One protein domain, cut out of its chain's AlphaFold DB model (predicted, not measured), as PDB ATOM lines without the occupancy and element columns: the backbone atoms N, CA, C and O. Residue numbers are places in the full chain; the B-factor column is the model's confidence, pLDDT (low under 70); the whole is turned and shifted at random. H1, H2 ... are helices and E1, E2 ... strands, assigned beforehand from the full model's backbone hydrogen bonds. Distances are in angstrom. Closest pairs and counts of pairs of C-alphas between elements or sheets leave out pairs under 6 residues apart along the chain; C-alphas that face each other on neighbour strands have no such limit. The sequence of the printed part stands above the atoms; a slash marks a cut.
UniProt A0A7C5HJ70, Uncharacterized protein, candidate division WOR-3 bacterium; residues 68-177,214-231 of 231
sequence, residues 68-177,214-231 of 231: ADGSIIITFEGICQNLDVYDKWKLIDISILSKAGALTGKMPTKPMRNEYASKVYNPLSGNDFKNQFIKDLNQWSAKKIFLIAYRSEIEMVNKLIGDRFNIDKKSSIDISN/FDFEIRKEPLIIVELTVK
ATOM      1  N   ALA A  68      28.982  63.476 -16.656       90.94
ATOM      2  CA  ALA A  68      29.620  64.787 -16.557       90.94
ATOM      3  C   ALA A  68      31.150  64.705 -16.409       90.94
ATOM      4  O   ALA A  68      31.679  63.792 -15.763       90.94
ATOM      5  N   ASP A  69      31.843  65.708 -16.942       91.88
ATOM      6  CA  ASP A  69      33.290  65.883 -16.810       91.88
ATOM      7  C   ASP A  69      33.725  65.925 -15.334       91.88
ATOM      8  O   ASP A  69      32.991  66.342 -14.435       91.88
ATOM      9  N   GLY A  70      34.934  65.441 -15.062       88.69
ATOM     10  CA  GLY A  70      35.504  65.342 -13.719       88.69
ATOM     11  C   GLY A  70      35.005  64.153 -12.891       88.69
ATOM     12  O   GLY A  70      35.575  63.907 -11.820       88.69
ATOM     13  N   SER A  71      34.005  63.405 -13.378       92.69
ATOM     14  CA  SER A  71      33.516  62.161 -12.765       92.69
ATOM     15  C   SER A  71      34.555  61.035 -12.824       92.69
ATOM     16  O   SER A  71      35.542  61.091 -13.565       92.69
ATOM     17  N   ILE A  72      34.333  59.993 -12.026       92.00
ATOM     18  CA  ILE A  72      35.160  58.785 -12.004       92.00
ATOM     19  C   ILE A  72      34.416  57.675 -12.738       92.00
ATOM     20  O   ILE A  72      33.256  57.414 -12.431       92.00
ATOM     21  N   ILE A  73      35.080  57.012 -13.682       92.81
ATOM     22  CA  ILE A  73      34.508  55.903 -14.452       92.81
ATOM     23  C   ILE A  73      35.300  54.632 -14.159       92.81
ATOM     24  O   ILE A  73      36.508  54.576 -14.380       92.81
ATOM     25  N   ILE A  74      34.601  53.597 -13.698       91.44
ATOM     26  CA  ILE A  74      35.121  52.241 -13.525       91.44
ATOM     27  C   ILE A  74      34.628  51.398 -14.708       91.44
ATOM     28  O   ILE A  74      33.422  51.212 -14.873       91.44
ATOM     29  N   THR A  75      35.529  50.902 -15.557       90.69
ATOM     30  CA  THR A  75      35.162  50.109 -16.748       90.69
ATOM     31  C   THR A  75      36.328  49.254 -17.262       90.69
ATOM     32  O   THR A  75      37.397  49.237 -16.664       90.69
ATOM     33  N   PHE A  76      36.123  48.495 -18.339       86.31
ATOM     34  CA  PHE A  76      37.145  47.639 -18.954       86.31
ATOM     35  C   PHE A  76      38.314  48.457 -19.527       86.31
ATOM     36  O   PHE A  76      38.098  49.536 -20.084       86.31
ATOM     37  N   GLU A  77      39.538  47.921 -19.475       82.62
ATOM     38  CA  GLU A  77      40.759  48.594 -19.955       82.62
ATOM     39  C   GLU A  77      40.618  49.067 -21.411       82.62
ATOM     40  O   GLU A  77      41.008  50.185 -21.747       82.62
ATOM     41  N   GLY A  78      40.008  48.250 -22.275       80.81
ATOM     42  CA  GLY A  78      39.772  48.598 -23.678       80.81
ATOM     43  C   GLY A  78      38.884  49.830 -23.885       80.81
ATOM     44  O   GLY A  78      39.062  50.537 -24.874       80.81
ATOM     45  N   ILE A  79      37.963  50.109 -22.957       86.69
ATOM     46  CA  ILE A  79      37.140  51.329 -22.965       86.69
ATOM     47  C   ILE A  79      37.936  52.482 -22.347       86.69
ATOM     48  O   ILE A  79      37.984  53.560 -22.940       86.69
ATOM     49  N   CYS A  80      38.623  52.245 -21.222       87.31
ATOM     50  CA  CYS A  80      39.474  53.245 -20.574       87.31
ATOM     51  C   CYS A  80      40.483  53.852 -21.555       87.31
ATOM     52  O   CYS A  80      40.540  55.064 -21.685       87.31
ATOM     53  N   GLN A  81      41.211  53.037 -22.321       83.81
ATOM     54  CA  GLN A  81      42.203  53.546 -23.278       83.81
ATOM     55  C   GLN A  81      41.612  54.466 -24.354       83.81
ATOM     56  O   GLN A  81      42.322  55.318 -24.881       83.81
ATOM     57  N   ASN A  82      40.336  54.297 -24.710       85.94
ATOM     58  CA  ASN A  82      39.696  55.212 -25.648       85.94
ATOM     59  C   ASN A  82      39.279  56.523 -24.981       85.94
ATOM     60  O   ASN A  82      39.458  57.583 -25.572       85.94
ATOM     61  N   LEU A  83      38.738  56.447 -23.764       88.44
ATOM     62  CA  LEU A  83      38.307  57.620 -23.002       88.44
ATOM     63  C   LEU A  83      39.488  58.474 -22.523       88.44
ATOM     64  O   LEU A  83      39.344  59.686 -22.407       88.44
ATOM     65  N   ASP A  84      40.650  57.857 -22.297       86.81
ATOM     66  CA  ASP A  84      41.879  58.514 -21.827       86.81
ATOM     67  C   ASP A  84      42.346  59.615 -22.791       86.81
ATOM     68  O   ASP A  84      42.882  60.632 -22.374       86.81
ATOM     69  N   VAL A  85      42.044  59.465 -24.087       86.44
ATOM     70  CA  VAL A  85      42.348  60.460 -25.133       86.44
ATOM     71  C   VAL A  85      41.641  61.799 -24.892       86.44
ATOM     72  O   VAL A  85      42.114  62.833 -25.357       86.44
ATOM     73  N   TYR A  86      40.504  61.790 -24.196       86.19
ATOM     74  CA  TYR A  86      39.686  62.983 -23.985       86.19
ATOM     75  C   TYR A  86      40.046  63.730 -22.695       86.19
ATOM     76  O   TYR A  86      39.658  64.886 -22.569       86.19
ATOM     77  N   ASP A  87      40.742  63.086 -21.751       86.75
ATOM     78  CA  ASP A  87      41.175  63.658 -20.461       86.75
ATOM     79  C   ASP A  87      40.053  64.342 -19.639       86.75
ATOM     80  O   ASP A  87      40.272  65.266 -18.859       86.75
ATOM     81  N   LYS A  88      38.802  63.892 -19.814       90.50
ATOM     82  CA  LYS A  88      37.621  64.451 -19.124       90.50
ATOM     83  C   LYS A  88      37.301  63.754 -17.807       90.50
ATOM     84  O   LYS A  88      36.701  64.356 -16.918       90.50
ATOM     85  N   TRP A  89      37.661  62.480 -17.673       92.44
ATOM     86  CA  TRP A  89      37.272  61.641 -16.539       92.44
ATOM     87  C   TRP A  89      38.474  60.957 -15.924       92.44
ATOM     88  O   TRP A  89      39.442  60.619 -16.598       92.44
ATOM     89  N   LYS A  90      38.371  60.656 -14.631       90.44
ATOM     90  CA  LYS A  90      39.335  59.779 -13.975       90.44
ATOM     91  C   LYS A  90      38.924  58.329 -14.219       90.44
ATOM     92  O   LYS A  90      37.856  57.903 -13.780       90.44
ATOM     93  N   LEU A  91      39.777  57.580 -14.904       89.62
ATOM     94  CA  LEU A  91      39.476  56.232 -15.379       89.62
ATOM     95  C   LEU A  91      40.081  55.167 -14.468       89.62
ATOM     96  O   LEU A  91      41.230  55.270 -14.032       89.62
ATOM     97  N   ILE A  92      39.298  54.132 -14.184       87.44
ATOM     98  CA  ILE A  92      39.679  53.019 -13.321       87.44
ATOM     99  C   ILE A  92      39.333  51.719 -14.030       87.44
ATOM    100  O   ILE A  92      38.201  51.499 -14.451       87.44
ATOM    101  N   ASP A  93      40.324  50.843 -14.146       84.88
ATOM    102  CA  ASP A  93      40.137  49.534 -14.757       84.88
ATOM    103  C   ASP A  93      39.363  48.597 -13.817       84.88
ATOM    104  O   ASP A  93      39.765  48.356 -12.681       84.88
ATOM    105  N   ILE A  94      38.262  48.028 -14.298       83.75
ATOM    106  CA  ILE A  94      37.428  47.064 -13.575       83.75
ATOM    107  C   ILE A  94      38.176  45.763 -13.251       83.75
ATOM    108  O   ILE A  94      37.779  45.031 -12.341       83.75
ATOM    109  N   SER A  95      39.288  45.476 -13.940       74.81
ATOM    110  CA  SER A  95      40.114  44.293 -13.681       74.81
ATOM    111  C   SER A  95      40.633  44.223 -12.240       74.81
ATOM    112  O   SER A  95      40.880  43.115 -11.748       74.81
ATOM    113  N   ILE A  96      40.699  45.353 -11.518       74.12
ATOM    114  CA  ILE A  96      41.031  45.396 -10.083       74.12
ATOM    115  C   ILE A  96      40.123  44.479  -9.258       74.12
ATOM    116  O   ILE A  96      40.576  43.847  -8.307       74.12
ATOM    117  N   LEU A  97      38.860  44.322  -9.664       72.81
ATOM    118  CA  LEU A  97      37.864  43.522  -8.951       72.81
ATOM    119  C   LEU A  97      38.143  42.019  -9.012       72.81
ATOM    120  O   LEU A  97      37.665  41.270  -8.161       72.81
ATOM    121  N   SER A  98      38.964  41.561  -9.962       64.94
ATOM    122  CA  SER A  98      39.405  40.160 -10.021       64.94
ATOM    123  C   SER A  98      40.185  39.720  -8.779       64.94
ATOM    124  O   SER A  98      40.226  38.531  -8.469       64.94
ATOM    125  N   LYS A  99      40.754  40.670  -8.025       62.56
ATOM    126  CA  LYS A  99      41.479  40.437  -6.764       62.56
ATOM    127  C   LYS A  99      40.558  40.208  -5.563       62.56
ATOM    128  O   LYS A  99      41.009  39.661  -4.559       62.56
ATOM    129  N   ALA A 100      39.273  40.554  -5.660       57.50
ATOM    130  CA  ALA A 100      38.321  40.430  -4.556       57.50
ATOM    131  C   ALA A 100      38.064  38.978  -4.110       57.50
ATOM    132  O   ALA A 100      37.344  38.756  -3.143       57.50
ATOM    133  N   GLY A 101      38.569  37.969  -4.835       53.50
ATOM    134  CA  GLY A 101      38.303  36.550  -4.566       53.50
ATOM    135  C   GLY A 101      36.855  36.115  -4.840       53.50
ATOM    136  O   GLY A 101      36.600  34.924  -4.988       53.50
ATOM    137  N   ALA A 102      35.920  37.061  -4.996       48.44
ATOM    138  CA  ALA A 102      34.542  36.828  -5.437       48.44
ATOM    139  C   ALA A 102      34.472  36.314  -6.891       48.44
ATOM    140  O   ALA A 102      33.553  35.590  -7.268       48.44
ATOM    141  N   LEU A 103      35.486  36.646  -7.694       50.16
ATOM    142  CA  LEU A 103      35.764  36.063  -9.003       50.16
ATOM    143  C   LEU A 103      36.640  34.831  -8.818       50.16
ATOM    144  O   LEU A 103      37.850  34.942  -8.946       50.16
ATOM    145  N   THR A 104      36.032  33.674  -8.528       43.91
ATOM    146  CA  THR A 104      36.623  32.323  -8.675       43.91
ATOM    147  C   THR A 104      38.080  32.206  -8.223       43.91
ATOM    148  O   THR A 104      38.915  32.553  -9.036       43.91
ATOM    149  N   GLY A 105      38.389  31.655  -7.036       36.88
ATOM    150  CA  GLY A 105      39.729  31.448  -6.420       36.88
ATOM    151  C   GLY A 105      40.944  31.152  -7.328       36.88
ATOM    152  O   GLY A 105      41.620  30.137  -7.201       36.88
ATOM    153  N   LYS A 106      41.240  32.059  -8.247       40.53
ATOM    154  CA  LYS A 106      42.237  32.030  -9.300       40.53
ATOM    155  C   LYS A 106      42.886  33.390  -9.230       40.53
ATOM    156  O   LYS A 106      42.235  34.425  -9.349       40.53
ATOM    157  N   MET A 107      44.192  33.349  -9.029       39.84
ATOM    158  CA  MET A 107      45.053  34.514  -9.080       39.84
ATOM    159  C   MET A 107      44.748  35.319 -10.355       39.84
ATOM    160  O   MET A 107      44.525  34.710 -11.410       39.84
ATOM    161  N   PRO A 108      44.728  36.661 -10.290       46.12
ATOM    162  CA  PRO A 108      44.412  37.488 -11.444       46.12
ATOM    163  C   PRO A 108      45.267  37.112 -12.629       46.12
ATOM    164  O   PRO A 108      46.493  37.088 -12.565       46.12
ATOM    165  N   THR A 109      44.584  36.751 -13.709       49.94
ATOM    166  CA  THR A 109      45.229  36.180 -14.894       49.94
ATOM    167  C   THR A 109      45.989  37.225 -15.711       49.94
ATOM    168  O   THR A 109      46.692  36.857 -16.652       49.94
ATOM    169  N   LYS A 110      45.878  38.510 -15.349       57.53
ATOM    170  CA  LYS A 110      46.619  39.619 -15.944       57.53
ATOM    171  C   LYS A 110      47.241  40.517 -14.868       57.53
ATOM    172  O   LYS A 110      46.604  40.759 -13.841       57.53
ATOM    173  N   PRO A 111      48.454  41.036 -15.113       58.09
ATOM    174  CA  PRO A 111      49.026  42.092 -14.294       58.09
ATOM    175  C   PRO A 111      48.242  43.395 -14.498       58.09
ATOM    176  O   PRO A 111      47.941  43.768 -15.632       58.09
ATOM    177  N   MET A 112      47.929  44.093 -13.404       65.69
ATOM    178  CA  MET A 112      47.406  45.459 -13.463       65.69
ATOM    179  C   MET A 112      48.485  46.370 -14.043       65.69
ATOM    180  O   MET A 112      49.590  46.444 -13.505       65.69
ATOM    181  N   ARG A 113      48.175  47.038 -15.157       62.34
ATOM    182  CA  ARG A 113      49.143  47.863 -15.891       62.34
ATOM    183  C   ARG A 113      49.448  49.185 -15.188       62.34
ATOM    184  O   ARG A 113      50.571  49.669 -15.275       62.34
ATOM    185  N   ASN A 114      48.469  49.760 -14.490       70.19
ATOM    186  CA  ASN A 114      48.690  50.952 -13.677       70.19
ATOM    187  C   ASN A 114      49.600  50.595 -12.493       70.19
ATOM    188  O   ASN A 114      49.209  49.811 -11.629       70.19
ATOM    189  N   GLU A 115      50.802  51.169 -12.458       70.62
ATOM    190  CA  GLU A 115      51.824  50.851 -11.459       70.62
ATOM    191  C   GLU A 115      51.401  51.227 -10.031       70.62
ATOM    192  O   GLU A 115      51.678  50.494  -9.085       70.62
ATOM    193  N   TYR A 116      50.685  52.339  -9.863       75.19
ATOM    194  CA  TYR A 116      50.167  52.745  -8.560       75.19
ATOM    195  C   TYR A 116      49.096  51.766  -8.072       75.19
ATOM    196  O   TYR A 116      49.201  51.212  -6.979       75.19
ATOM    197  N   ALA A 117      48.097  51.487  -8.912       75.31
ATOM    198  CA  ALA A 117      47.034  50.552  -8.572       75.31
ATOM    199  C   ALA A 117      47.594  49.142  -8.337       75.31
ATOM    200  O   ALA A 117      47.136  48.436  -7.446       75.31
ATOM    201  N   SER A 118      48.608  48.729  -9.099       74.75
ATOM    202  CA  SER A 118      49.246  47.430  -8.918       74.75
ATOM    203  C   SER A 118      49.944  47.345  -7.557       74.75
ATOM    204  O   SER A 118      49.754  46.357  -6.857       74.75
ATOM    205  N   LYS A 119      50.662  48.386  -7.117       81.44
ATOM    206  CA  LYS A 119      51.284  48.437  -5.781       81.44
ATOM    207  C   LYS A 119      50.253  48.387  -4.654       81.44
ATOM    208  O   LYS A 119      50.482  47.695  -3.667       81.44
ATOM    209  N   VAL A 120      49.128  49.086  -4.809       82.12
ATOM    210  CA  VAL A 120      48.070  49.150  -3.787       82.12
ATOM    211  C   VAL A 120      47.269  47.850  -3.712       82.12
ATOM    212  O   VAL A 120      47.061  47.320  -2.626       82.12
ATOM    213  N   TYR A 121      46.835  47.308  -4.853       78.81
ATOM    214  CA  TYR A 121      45.865  46.210  -4.898       78.81
ATOM    215  C   TYR A 121      46.476  44.820  -5.106       78.81
ATOM    216  O   TYR A 121      45.851  43.835  -4.720       78.81
ATOM    217  N   ASN A 122      47.679  44.684  -5.683       77.06
ATOM    218  CA  ASN A 122      48.303  43.360  -5.830       77.06
ATOM    219  C   ASN A 122      48.574  42.612  -4.519       77.06
ATOM    220  O   ASN A 122      48.415  41.389  -4.559       77.06
ATOM    221  N   PRO A 123      49.000  43.259  -3.413       78.50
ATOM    222  CA  PRO A 123      49.258  42.545  -2.165       78.50
ATOM    223  C   PRO A 123      47.973  42.194  -1.402       78.50
ATOM    224  O   PRO A 123      48.032  41.435  -0.441       78.50
ATOM    225  N   LEU A 124      46.817  42.726  -1.815       79.12
ATOM    226  CA  LEU A 124      45.551  42.572  -1.105       79.12
ATOM    227  C   LEU A 124      44.695  41.455  -1.708       79.12
ATOM    228  O   LEU A 124      44.692  41.216  -2.917       79.12
ATOM    229  N   SER A 125      43.921  40.786  -0.857       74.94
ATOM    230  CA  SER A 125      42.940  39.778  -1.272       74.94
ATOM    231  C   SER A 125      41.752  39.731  -0.308       74.94
ATOM    232  O   SER A 125      41.844  40.212   0.821       74.94
ATOM    233  N   GLY A 126      40.616  39.189  -0.761       75.56
ATOM    234  CA  GLY A 126      39.438  38.960   0.085       75.56
ATOM    235  C   GLY A 126      38.934  40.219   0.807       75.56
ATOM    236  O   GLY A 126      38.665  41.241   0.174       75.56
ATOM    237  N   ASN A 127      38.809  40.143   2.135       79.75
ATOM    238  CA  ASN A 127      38.293  41.243   2.958       79.75
ATOM    239  C   ASN A 127      39.224  42.460   2.991       79.75
ATOM    240  O   ASN A 127      38.728  43.585   2.979       79.75
ATOM    241  N   ASP A 128      40.544  42.267   2.967       81.19
ATOM    242  CA  ASP A 128      41.498  43.384   2.954       81.19
ATOM    243  C   ASP A 128      41.390  44.174   1.647       81.19
ATOM    244  O   ASP A 128      41.371  45.406   1.652       81.19
ATOM    245  N   PHE A 129      41.207  43.460   0.529       83.94
ATOM    246  CA  PHE A 129      40.881  44.085  -0.750       83.94
ATOM    247  C   PHE A 129      39.556  44.849  -0.673       83.94
ATOM    248  O   PHE A 129      39.506  46.013  -1.066       83.94
ATOM    249  N   LYS A 130      38.488  44.218  -0.155       84.44
ATOM    250  CA  LYS A 130      37.168  44.856  -0.020       84.44
ATOM    251  C   LYS A 130      37.269  46.155   0.786       84.44
ATOM    252  O   LYS A 130      36.750  47.179   0.352       84.44
ATOM    253  N   ASN A 131      37.957  46.122   1.923       87.00
ATOM    254  CA  ASN A 131      38.118  47.274   2.805       87.00
ATOM    255  C   ASN A 131      38.901  48.404   2.131       87.00
ATOM    256  O   ASN A 131      38.472  49.556   2.189       87.00
ATOM    257  N   GLN A 132      40.007  48.085   1.451       87.81
ATOM    258  CA  GLN A 132      40.778  49.087   0.712       87.81
ATOM    259  C   GLN A 132      39.972  49.679  -0.448       87.81
ATOM    260  O   GLN A 132      39.962  50.891  -0.628       87.81
ATOM    261  N   PHE A 133      39.250  48.850  -1.202       87.31
ATOM    262  CA  PHE A 133      38.425  49.318  -2.312       87.31
ATOM    263  C   PHE A 133      37.286  50.229  -1.837       87.31
ATOM    264  O   PHE A 133      37.059  51.286  -2.418       87.31
ATOM    265  N   ILE A 134      36.608  49.881  -0.737       87.94
ATOM    266  CA  ILE A 134      35.586  50.742  -0.116       87.94
ATOM    267  C   ILE A 134      36.197  52.056   0.372       87.94
ATOM    268  O   ILE A 134      35.596  53.113   0.188       87.94
ATOM    269  N   LYS A 135      37.386  52.013   0.981       90.00
ATOM    270  CA  LYS A 135      38.102  53.215   1.422       90.00
ATOM    271  C   LYS A 135      38.388  54.149   0.248       90.00
ATOM    272  O   LYS A 135      38.113  55.343   0.349       90.00
ATOM    273  N   ASP A 136      38.875  53.603  -0.860       88.44
ATOM    274  CA  ASP A 136      39.156  54.365  -2.074       88.44
ATOM    275  C   ASP A 136      37.867  54.933  -2.691       88.44
ATOM    276  O   ASP A 136      37.816  56.122  -3.001       88.44
ATOM    277  N   LEU A 137      36.792  54.139  -2.784       88.12
ATOM    278  CA  LEU A 137      35.480  54.611  -3.244       88.12
ATOM    279  C   LEU A 137      34.932  55.742  -2.363       88.12
ATOM    280  O   LEU A 137      34.427  56.734  -2.881       88.12
ATOM    281  N   ASN A 138      35.065  55.637  -1.040       87.62
ATOM    282  CA  ASN A 138      34.659  56.697  -0.117       87.62
ATOM    283  C   ASN A 138      35.503  57.960  -0.299       87.62
ATOM    284  O   ASN A 138      34.953  59.057  -0.330       87.62
ATOM    285  N   GLN A 139      36.818  57.829  -0.484       88.06
ATOM    286  CA  GLN A 139      37.679  58.970  -0.808       88.06
ATOM    287  C   GLN A 139      37.264  59.632  -2.131       88.06
ATOM    288  O   GLN A 139      37.381  60.845  -2.302       88.06
ATOM    289  N   TRP A 140      36.779  58.836  -3.078       84.25
ATOM    290  CA  TRP A 140      36.321  59.288  -4.384       84.25
ATOM    291  C   TRP A 140      34.891  59.826  -4.393       84.25
ATOM    292  O   TRP A 140      34.554  60.538  -5.331       84.25
ATOM    293  N   SER A 141      34.087  59.546  -3.365       77.12
ATOM    294  CA  SER A 141      32.666  59.922  -3.276       77.12
ATOM    295  C   SER A 141      32.393  61.428  -3.338       77.12
ATOM    296  O   SER A 141      31.280  61.834  -3.663       77.12
ATOM    297  N   ALA A 142      33.409  62.271  -3.104       75.75
ATOM    298  CA  ALA A 142      33.330  63.711  -3.369       75.75
ATOM    299  C   ALA A 142      33.059  64.024  -4.857       75.75
ATOM    300  O   ALA A 142      32.653  65.131  -5.209       75.75
ATOM    301  N   LYS A 143      33.293  63.048  -5.737       84.81
ATOM    302  CA  LYS A 143      32.963  63.051  -7.159       84.81
ATOM    303  C   LYS A 143      31.922  61.971  -7.440       84.81
ATOM    304  O   LYS A 143      31.852  60.961  -6.746       84.81
ATOM    305  N   LYS A 144      31.158  62.145  -8.518       91.25
ATOM    306  CA  LYS A 144      30.252  61.097  -8.999       91.25
ATOM    307  C   LYS A 144      31.059  59.918  -9.535       91.25
ATOM    308  O   LYS A 144      31.977  60.109 -10.338       91.25
ATOM    309  N   ILE A 145      30.714  58.714  -9.087       93.31
ATOM    310  CA  ILE A 145      31.375  57.471  -9.487       93.31
ATOM    311  C   ILE A 145      30.396  56.668 -10.337       93.31
ATOM    312  O   ILE A 145      29.311  56.312  -9.883       93.31
ATOM    313  N   PHE A 146      30.802  56.349 -11.559       94.38
ATOM    314  CA  PHE A 146      30.036  55.535 -12.489       94.38
ATOM    315  C   PHE A 146      30.751  54.217 -12.746       94.38
ATOM    316  O   PHE A 146      31.966  54.176 -12.934       94.38
ATOM    317  N   LEU A 147      29.990  53.132 -12.794       93.38
ATOM    318  CA  LEU A 147      30.451  51.822 -13.230       93.38
ATOM    319  C   LEU A 147      29.785  51.500 -14.569       93.38
ATOM    320  O   LEU A 147      28.560  51.535 -14.691       93.38
ATOM    321  N   ILE A 148      30.604  51.184 -15.570       92.94
ATOM    322  CA  ILE A 148      30.155  50.814 -16.913       92.94
ATOM    323  C   ILE A 148      30.634  49.401 -17.193       92.94
ATOM    324  O   ILE A 148      31.810  49.174 -17.488       92.94
ATOM    325  N   ALA A 149      29.724  48.439 -17.090       91.00
ATOM    326  CA  ALA A 149      30.042  47.034 -17.293       91.00
ATOM    327  C   ALA A 149      28.813  46.241 -17.749       91.00
ATOM    328  O   ALA A 149      27.704  46.774 -17.840       91.00
ATOM    329  N   TYR A 150      29.004  44.958 -18.054       89.25
ATOM    330  CA  TYR A 150      27.873  44.064 -18.283       89.25
ATOM    331  C   TYR A 150      27.201  43.693 -16.957       89.25
ATOM    332  O   TYR A 150      27.731  43.920 -15.865       89.25
ATOM    333  N   ARG A 151      25.997  43.120 -17.053       87.81
ATOM    334  CA  ARG A 151      25.172  42.788 -15.887       87.81
ATOM    335  C   ARG A 151      25.911  41.895 -14.886       87.81
ATOM    336  O   ARG A 151      25.836  42.161 -13.691       87.81
ATOM    337  N   SER A 152      26.639  40.883 -15.360       84.12
ATOM    338  CA  SER A 152      27.377  39.950 -14.499       84.12
ATOM    339  C   SER A 152      28.407  40.643 -13.605       84.12
ATOM    340  O   SER A 152      28.531  40.326 -12.422       84.12
ATOM    341  N   GLU A 153      29.136  41.603 -14.158       85.06
ATOM    342  CA  GLU A 153      30.172  42.364 -13.472       85.06
ATOM    343  C   GLU A 153      29.539  43.369 -12.493       85.06
ATOM    344  O   GLU A 153      30.046  43.550 -11.389       85.06
ATOM    345  N   ILE A 154      28.382  43.955 -12.827       88.12
ATOM    346  CA  ILE A 154      27.631  44.829 -11.907       88.12
ATOM    347  C   ILE A 154      27.060  44.045 -10.726       88.12
ATOM    348  O   ILE A 154      27.196  44.477  -9.584       88.12
ATOM    349  N   GLU A 155      26.451  42.882 -10.965       86.94
ATOM    350  CA  GLU A 155      25.934  42.015  -9.896       86.94
ATOM    351  C   GLU A 155      27.040  41.601  -8.922       86.94
ATOM    352  O   GLU A 155      26.825  41.469  -7.718       86.94
ATOM    353  N   MET A 156      28.246  41.421  -9.438       81.75
ATOM    354  CA  MET A 156      29.417  41.091  -8.648       81.75
ATOM    355  C   MET A 156      29.918  42.258  -7.808       81.75
ATOM    356  O   MET A 156      30.205  42.069  -6.626       81.75
ATOM    357  N   VAL A 157      29.978  43.462  -8.382       85.06
ATOM    358  CA  VAL A 157      30.244  44.683  -7.611       85.06
ATOM    359  C   VAL A 157      29.191  44.837  -6.520       85.06
ATOM    360  O   VAL A 157      29.545  45.055  -5.366       85.06
ATOM    361  N   ASN A 158      27.916  44.608  -6.836       87.31
ATOM    362  CA  ASN A 158      26.837  44.668  -5.856       87.31
ATOM    363  C   ASN A 158      27.037  43.682  -4.695       87.31
ATOM    364  O   ASN A 158      26.847  44.040  -3.541       87.31
ATOM    365  N   LYS A 159      27.495  42.456  -4.966       86.06
ATOM    366  CA  LYS A 159      27.841  41.498  -3.901       86.06
ATOM    367  C   LYS A 159      29.017  41.966  -3.040       86.06
ATOM    368  O   LYS A 159      29.071  41.634  -1.860       86.06
ATOM    369  N   LEU A 160      29.962  42.705  -3.621       83.50
ATOM    370  CA  LEU A 160      31.159  43.165  -2.923       83.50
ATOM    371  C   LEU A 160      30.887  44.382  -2.029       83.50
ATOM    372  O   LEU A 160      31.340  44.392  -0.885       83.50
ATOM    373  N   ILE A 161      30.177  45.388  -2.550       86.75
ATOM    374  CA  ILE A 161      30.023  46.711  -1.915       86.75
ATOM    375  C   ILE A 161      28.567  47.125  -1.658       86.75
ATOM    376  O   ILE A 161      28.331  48.207  -1.122       86.75
ATOM    377  N   GLY A 162      27.582  46.310  -2.042       83.94
ATOM    378  CA  GLY A 162      26.157  46.653  -1.944       83.94
ATOM    379  C   GLY A 162      25.641  46.798  -0.511       83.94
ATOM    380  O   GLY A 162      24.549  47.313  -0.294       83.94
ATOM    381  N   ASP A 163      26.419  46.395   0.492       86.00
ATOM    382  CA  ASP A 163      26.177  46.693   1.906       86.00
ATOM    383  C   ASP A 163      26.459  48.162   2.267       86.00
ATOM    384  O   ASP A 163      25.857  48.682   3.205       86.00
ATOM    385  N   ARG A 164      27.335  48.847   1.522       86.88
ATOM    386  CA  ARG A 164      27.771  50.232   1.784       86.88
ATOM    387  C   ARG A 164      27.379  51.234   0.700       86.88
ATOM    388  O   ARG A 164      27.327  52.426   0.980       86.88
ATOM    389  N   PHE A 165      27.107  50.763  -0.513       90.06
ATOM    390  CA  PHE A 165      26.775  51.605  -1.658       90.06
ATOM    391  C   PHE A 165      25.429  51.218  -2.266       90.06
ATOM    392  O   PHE A 165      25.061  50.044  -2.328       90.06
ATOM    393  N   ASN A 166      24.701  52.224  -2.735       90.25
ATOM    394  CA  ASN A 166      23.588  52.085  -3.658       90.25
ATOM    395  C   ASN A 166      24.132  52.045  -5.088       90.25
ATOM    396  O   ASN A 166      25.021  52.818  -5.449       90.25
ATOM    397  N   ILE A 167      23.579  51.142  -5.897       91.19
ATOM    398  CA  ILE A 167      23.929  50.972  -7.309       91.19
ATOM    399  C   ILE A 167      22.688  51.310  -8.127       91.19
ATOM    400  O   ILE A 167      21.803  50.471  -8.290       91.19
ATOM    401  N   ASP A 168      22.612  52.551  -8.602       91.38
ATOM    402  CA  ASP A 168      21.454  53.046  -9.345       91.38
ATOM    403  C   ASP A 168      21.707  52.989 -10.852       91.38
ATOM    404  O   ASP A 168      22.707  53.505 -11.352       91.38
ATOM    405  N   LYS A 169      20.800  52.363 -11.603       92.44
ATOM    406  CA  LYS A 169      20.934  52.255 -13.058       92.44
ATOM    407  C   LYS A 169      20.530  53.573 -13.707       92.44
ATOM    408  O   LYS A 169      19.365  53.946 -13.671       92.44
ATOM    409  N   LYS A 170      21.466  54.210 -14.410       92.00
ATOM    410  CA  LYS A 170      21.207  55.461 -15.140       92.00
ATOM    411  C   LYS A 170      20.855  55.240 -16.598       92.00
ATOM    412  O   LYS A 170      19.931  55.857 -17.111       92.00
ATOM    413  N   SER A 171      21.594  54.365 -17.269       90.56
ATOM    414  CA  SER A 171      21.489  54.205 -18.718       90.56
ATOM    415  C   SER A 171      21.987  52.828 -19.156       90.56
ATOM    416  O   SER A 171      22.488  52.026 -18.359       90.56
ATOM    417  N   SER A 172      21.808  52.520 -20.434       90.50
ATOM    418  CA  SER A 172      22.362  51.330 -21.072       90.50
ATOM    419  C   SER A 172      22.792  51.648 -22.494       90.50
ATOM    420  O   SER A 172      22.041  52.259 -23.249       90.50
ATOM    421  N   ILE A 173      23.980  51.184 -22.859       86.81
ATOM    422  CA  ILE A 173      24.577  51.345 -24.177       86.81
ATOM    423  C   ILE A 173      24.310  50.066 -24.961       86.81
ATOM    424  O   ILE A 173      24.840  49.002 -24.628       86.81
ATOM    425  N   ASP A 174      23.485  50.167 -25.998       83.06
ATOM    426  CA  ASP A 174      23.247  49.047 -26.896       83.06
ATOM    427  C   ASP A 174      24.402  48.900 -27.898       83.06
ATOM    428  O   ASP A 174      24.802  49.845 -28.585       83.06
ATOM    429  N   ILE A 175      24.953  47.692 -27.958       73.69
ATOM    430  CA  ILE A 175      26.082  47.310 -28.812       73.69
ATOM    431  C   ILE A 175      25.649  46.185 -29.782       73.69
ATOM    432  O   ILE A 175      26.417  45.747 -30.640       73.69
ATOM    433  N   SER A 176      24.386  45.744 -29.703       59.81
ATOM    434  CA  SER A 176      23.828  44.594 -30.428       59.81
ATOM    435  C   SER A 176      23.752  44.771 -31.949       59.81
ATOM    436  O   SER A 176      23.764  43.778 -32.678       59.81
ATOM    437  N   ASN A 177      23.771  46.013 -32.444       57.75
ATOM    438  CA  ASN A 177      23.736  46.333 -33.878       57.75
ATOM    439  C   ASN A 177      25.045  46.018 -34.625       57.75
ATOM    440  O   ASN A 177      25.153  46.244 -35.833       57.75
ATOM    441  N   PHE A 214      41.429  44.606 -26.332       70.38
ATOM    442  CA  PHE A 214      42.174  44.323 -25.093       70.38
ATOM    443  C   PHE A 214      41.494  43.270 -24.195       70.38
ATOM    444  O   PHE A 214      41.535  42.076 -24.494       70.38
ATOM    445  N   ASP A 215      40.936  43.672 -23.060       66.94
ATOM    446  CA  ASP A 215      40.152  42.872 -22.114       66.94
ATOM    447  C   ASP A 215      38.633  42.980 -22.345       66.94
ATOM    448  O   ASP A 215      37.890  42.106 -21.904       66.94
ATOM    449  N   PHE A 216      38.187  43.993 -23.086       74.88
ATOM    450  CA  PHE A 216      36.793  44.226 -23.419       74.88
ATOM    451  C   PHE A 216      36.347  43.307 -24.561       74.88
ATOM    452  O   PHE A 216      36.817  43.401 -25.697       74.88
ATOM    453  N   GLU A 217      35.425  42.396 -24.269       77.94
ATOM    454  CA  GLU A 217      34.747  41.586 -25.280       77.94
ATOM    455  C   GLU A 217      33.429  42.261 -25.649       77.94
ATOM    456  O   GLU A 217      32.603  42.511 -24.776       77.94
ATOM    457  N   ILE A 218      33.221  42.539 -26.935       75.44
ATOM    458  CA  ILE A 218      31.956  43.023 -27.484       75.44
ATOM    459  C   ILE A 218      30.959  41.863 -27.443       75.44
ATOM    460  O   ILE A 218      31.061  40.903 -28.221       75.44
ATOM    461  N   ARG A 219      30.003  41.949 -26.520       77.56
ATOM    462  CA  ARG A 219      28.915  40.984 -26.357       77.56
ATOM    463  C   ARG A 219      27.641  41.522 -27.016       77.56
ATOM    464  O   ARG A 219      27.554  42.688 -27.384       77.56
ATOM    465  N   LYS A 220      26.651  40.643 -27.196       77.06
ATOM    466  CA  LYS A 220      25.319  41.036 -27.692       77.06
ATOM    467  C   LYS A 220      24.466  41.728 -26.628       77.06
ATOM    468  O   LYS A 220      23.442  42.309 -26.959       77.06
ATOM    469  N   GLU A 221      24.852  41.597 -25.366       83.50
ATOM    470  CA  GLU A 221      24.197  42.270 -24.251       83.50
ATOM    471  C   GLU A 221      24.638  43.739 -24.165       83.50
ATOM    472  O   GLU A 221      25.779  44.053 -24.515       83.50
ATOM    473  N   PRO A 222      23.755  44.644 -23.712       87.94
ATOM    474  CA  PRO A 222      24.103  46.045 -23.547       87.94
ATOM    475  C   PRO A 222      25.073  46.235 -22.378       87.94
ATOM    476  O   PRO A 222      24.969  45.561 -21.348       87.94
ATOM    477  N   LEU A 223      25.971  47.213 -22.507       90.44
ATOM    478  CA  LEU A 223      26.675  47.747 -21.343       90.44
ATOM    479  C   LEU A 223      25.694  48.566 -20.516       90.44
ATOM    480  O   LEU A 223      24.862  49.293 -21.056       90.44
ATOM    481  N   ILE A 224      25.783  48.463 -19.201       93.00
ATOM    482  CA  ILE A 224      24.913  49.192 -18.288       93.00
ATOM    483  C   ILE A 224      25.764  50.242 -17.584       93.00
ATOM    484  O   ILE A 224      26.858  49.940 -17.112       93.00
ATOM    485  N   ILE A 225      25.245  51.467 -17.524       93.69
ATOM    486  CA  ILE A 225      25.831  52.567 -16.762       93.69
ATOM    487  C   ILE A 225      25.079  52.646 -15.438       93.69
ATOM    488  O   ILE A 225      23.864  52.883 -15.418       93.69
ATOM    489  N   VAL A 226      25.799  52.448 -14.339       94.19
ATOM    490  CA  VAL A 226      25.265  52.595 -12.983       94.19
ATOM    491  C   VAL A 226      26.042  53.661 -12.221       94.19
ATOM    492  O   VAL A 226      27.255  53.779 -12.380       94.19
ATOM    493  N   GLU A 227      25.349  54.441 -11.401       94.12
ATOM    494  CA  GLU A 227      25.950  55.387 -10.463       94.12
ATOM    495  C   GLU A 227      26.108  54.704  -9.102       94.12
ATOM    496  O   GLU A 227      25.173  54.074  -8.597       94.12
ATOM    497  N   LEU A 228      27.298  54.822  -8.519       92.31
ATOM    498  CA  LEU A 228      27.599  54.344  -7.176       92.31
ATOM    499  C   LEU A 228      27.446  55.512  -6.201       92.31
ATOM    500  O   LEU A 228      28.175  56.499  -6.291       92.31
ATOM    501  N   THR A 229      26.514  55.392  -5.258       89.88
ATOM    502  CA  THR A 229      26.282  56.395  -4.205       89.88
ATOM    503  C   THR A 229      26.443  55.765  -2.831       89.88
ATOM    504  O   THR A 229      26.097  54.603  -2.634       89.88
ATOM    505  N   VAL A 230      27.015  56.503  -1.881       87.69
ATOM    506  CA  VAL A 230      27.167  56.026  -0.497       87.69
ATOM    507  C   VAL A 230      25.778  55.919   0.143       87.69
ATOM    508  O   VAL A 230      24.926  56.773  -0.106       87.69
ATOM    509  N   LYS A 231      25.543  54.846   0.904       85.25
ATOM    510  CA  LYS A 231      24.312  54.649   1.684       85.25
ATOM    511  C   LYS A 231      24.276  55.489   2.951       85.25
ATOM    512  O   LYS A 231      25.348  55.651   3.574       85.25
TER     513      LYS A 231
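Overview. This is residues 68 to 177 and 214 to 231 of the 231 residues of an uncharacterized protein of candidate division WOR-3 bacterium (UniProt A0A7C5HJ70). A strongly twisted sheet of five strands forms a wall, with H5 and the later part of H4 over one face of its E3, E5 and E4 side and H1 over its edge strand E2. H2 and H3 gather with the first part of H4 beside the sheet, and a long stretch without named elements loops out there. The printed part has 128 residues and runs E1 H1 E2 H2 H3 H4 E3 H5 E4 E5; the mixed sheet has the order E2 E1 E3 E5 E4. The class is mixed, helices and strands, and the whole is compact, with a radius of gyration of the C-alphas of 14.0 A and spans of 39 by 32 by 27 A.

Arrangement. E1, residues 72 to 75, H1, residues 77 to 86, and E2, residues 90 to 93, make a strand-helix-strand unit, two parallel neighbour strands with a helix between, its crossover right-handed. N 73 and O 90 are 2.9 A apart. H1 runs along E2 at 7 degrees on the local plane, at a height over the sheet of 8.9 A. H2, residues 94 to 100, only grazes the sheet. H3, residues 115 to 121, is not on it. H4, residues 126 to 140, touches H2 with its residues 126 to 130 alone, the closest C-alphas being those of Ala 100 and Gly 126, 5.0 A, at a steep tilt of 40 degrees, opposite ways. E3, residues 145 to 149, is parallel to E1, with N 74 and O 146 2.8 A apart. H5, residues 151 to 161, and H4 lie on the same face, making two layers, helices on one face of a sheet. They only just touch, with 3 pairs of C-alphas within 8 A, closest Lys 130 and Leu 160 at 6.9 A, about perpendicular at 87 degrees. E4, residues 165 to 173, bends by 55 degrees at residue 170. E5, residues 223 to 230, is antiparallel to E3, N 147 to O 226 2.8 A, and to E4, N 166 to O 229 2.8 A. E3, H5 and E4 form a split right-handed unit, with E5 between the strands. Every O i to N i+4 pair is within hydrogen-bond range in H3, H4 and H5; H1 has 3 of 6, and H2 has 0 of 3 but 4 of 4 O i to N i+3 pairs.

Along the chain. E1 begins at C-alpha 72 (35.160, 58.785, -12.004). H4 is 21.0 A long, E4 22.6 A and E5 22.4 A; E5 ends at C-alpha 230 (27.167, 56.026, -0.497).

Size, cuts and confidence. The C-alphas of Asp 128 and Asn 177, the two farthest apart, are 41.0 A apart. Residues 178 to 213 are not printed; C-alphas 177 and 214 are 20.5 A apart across the cut. The link from H2 to H3 is long. Residues 98 to 113, 176 to 177 and 215 have pLDDT under 70.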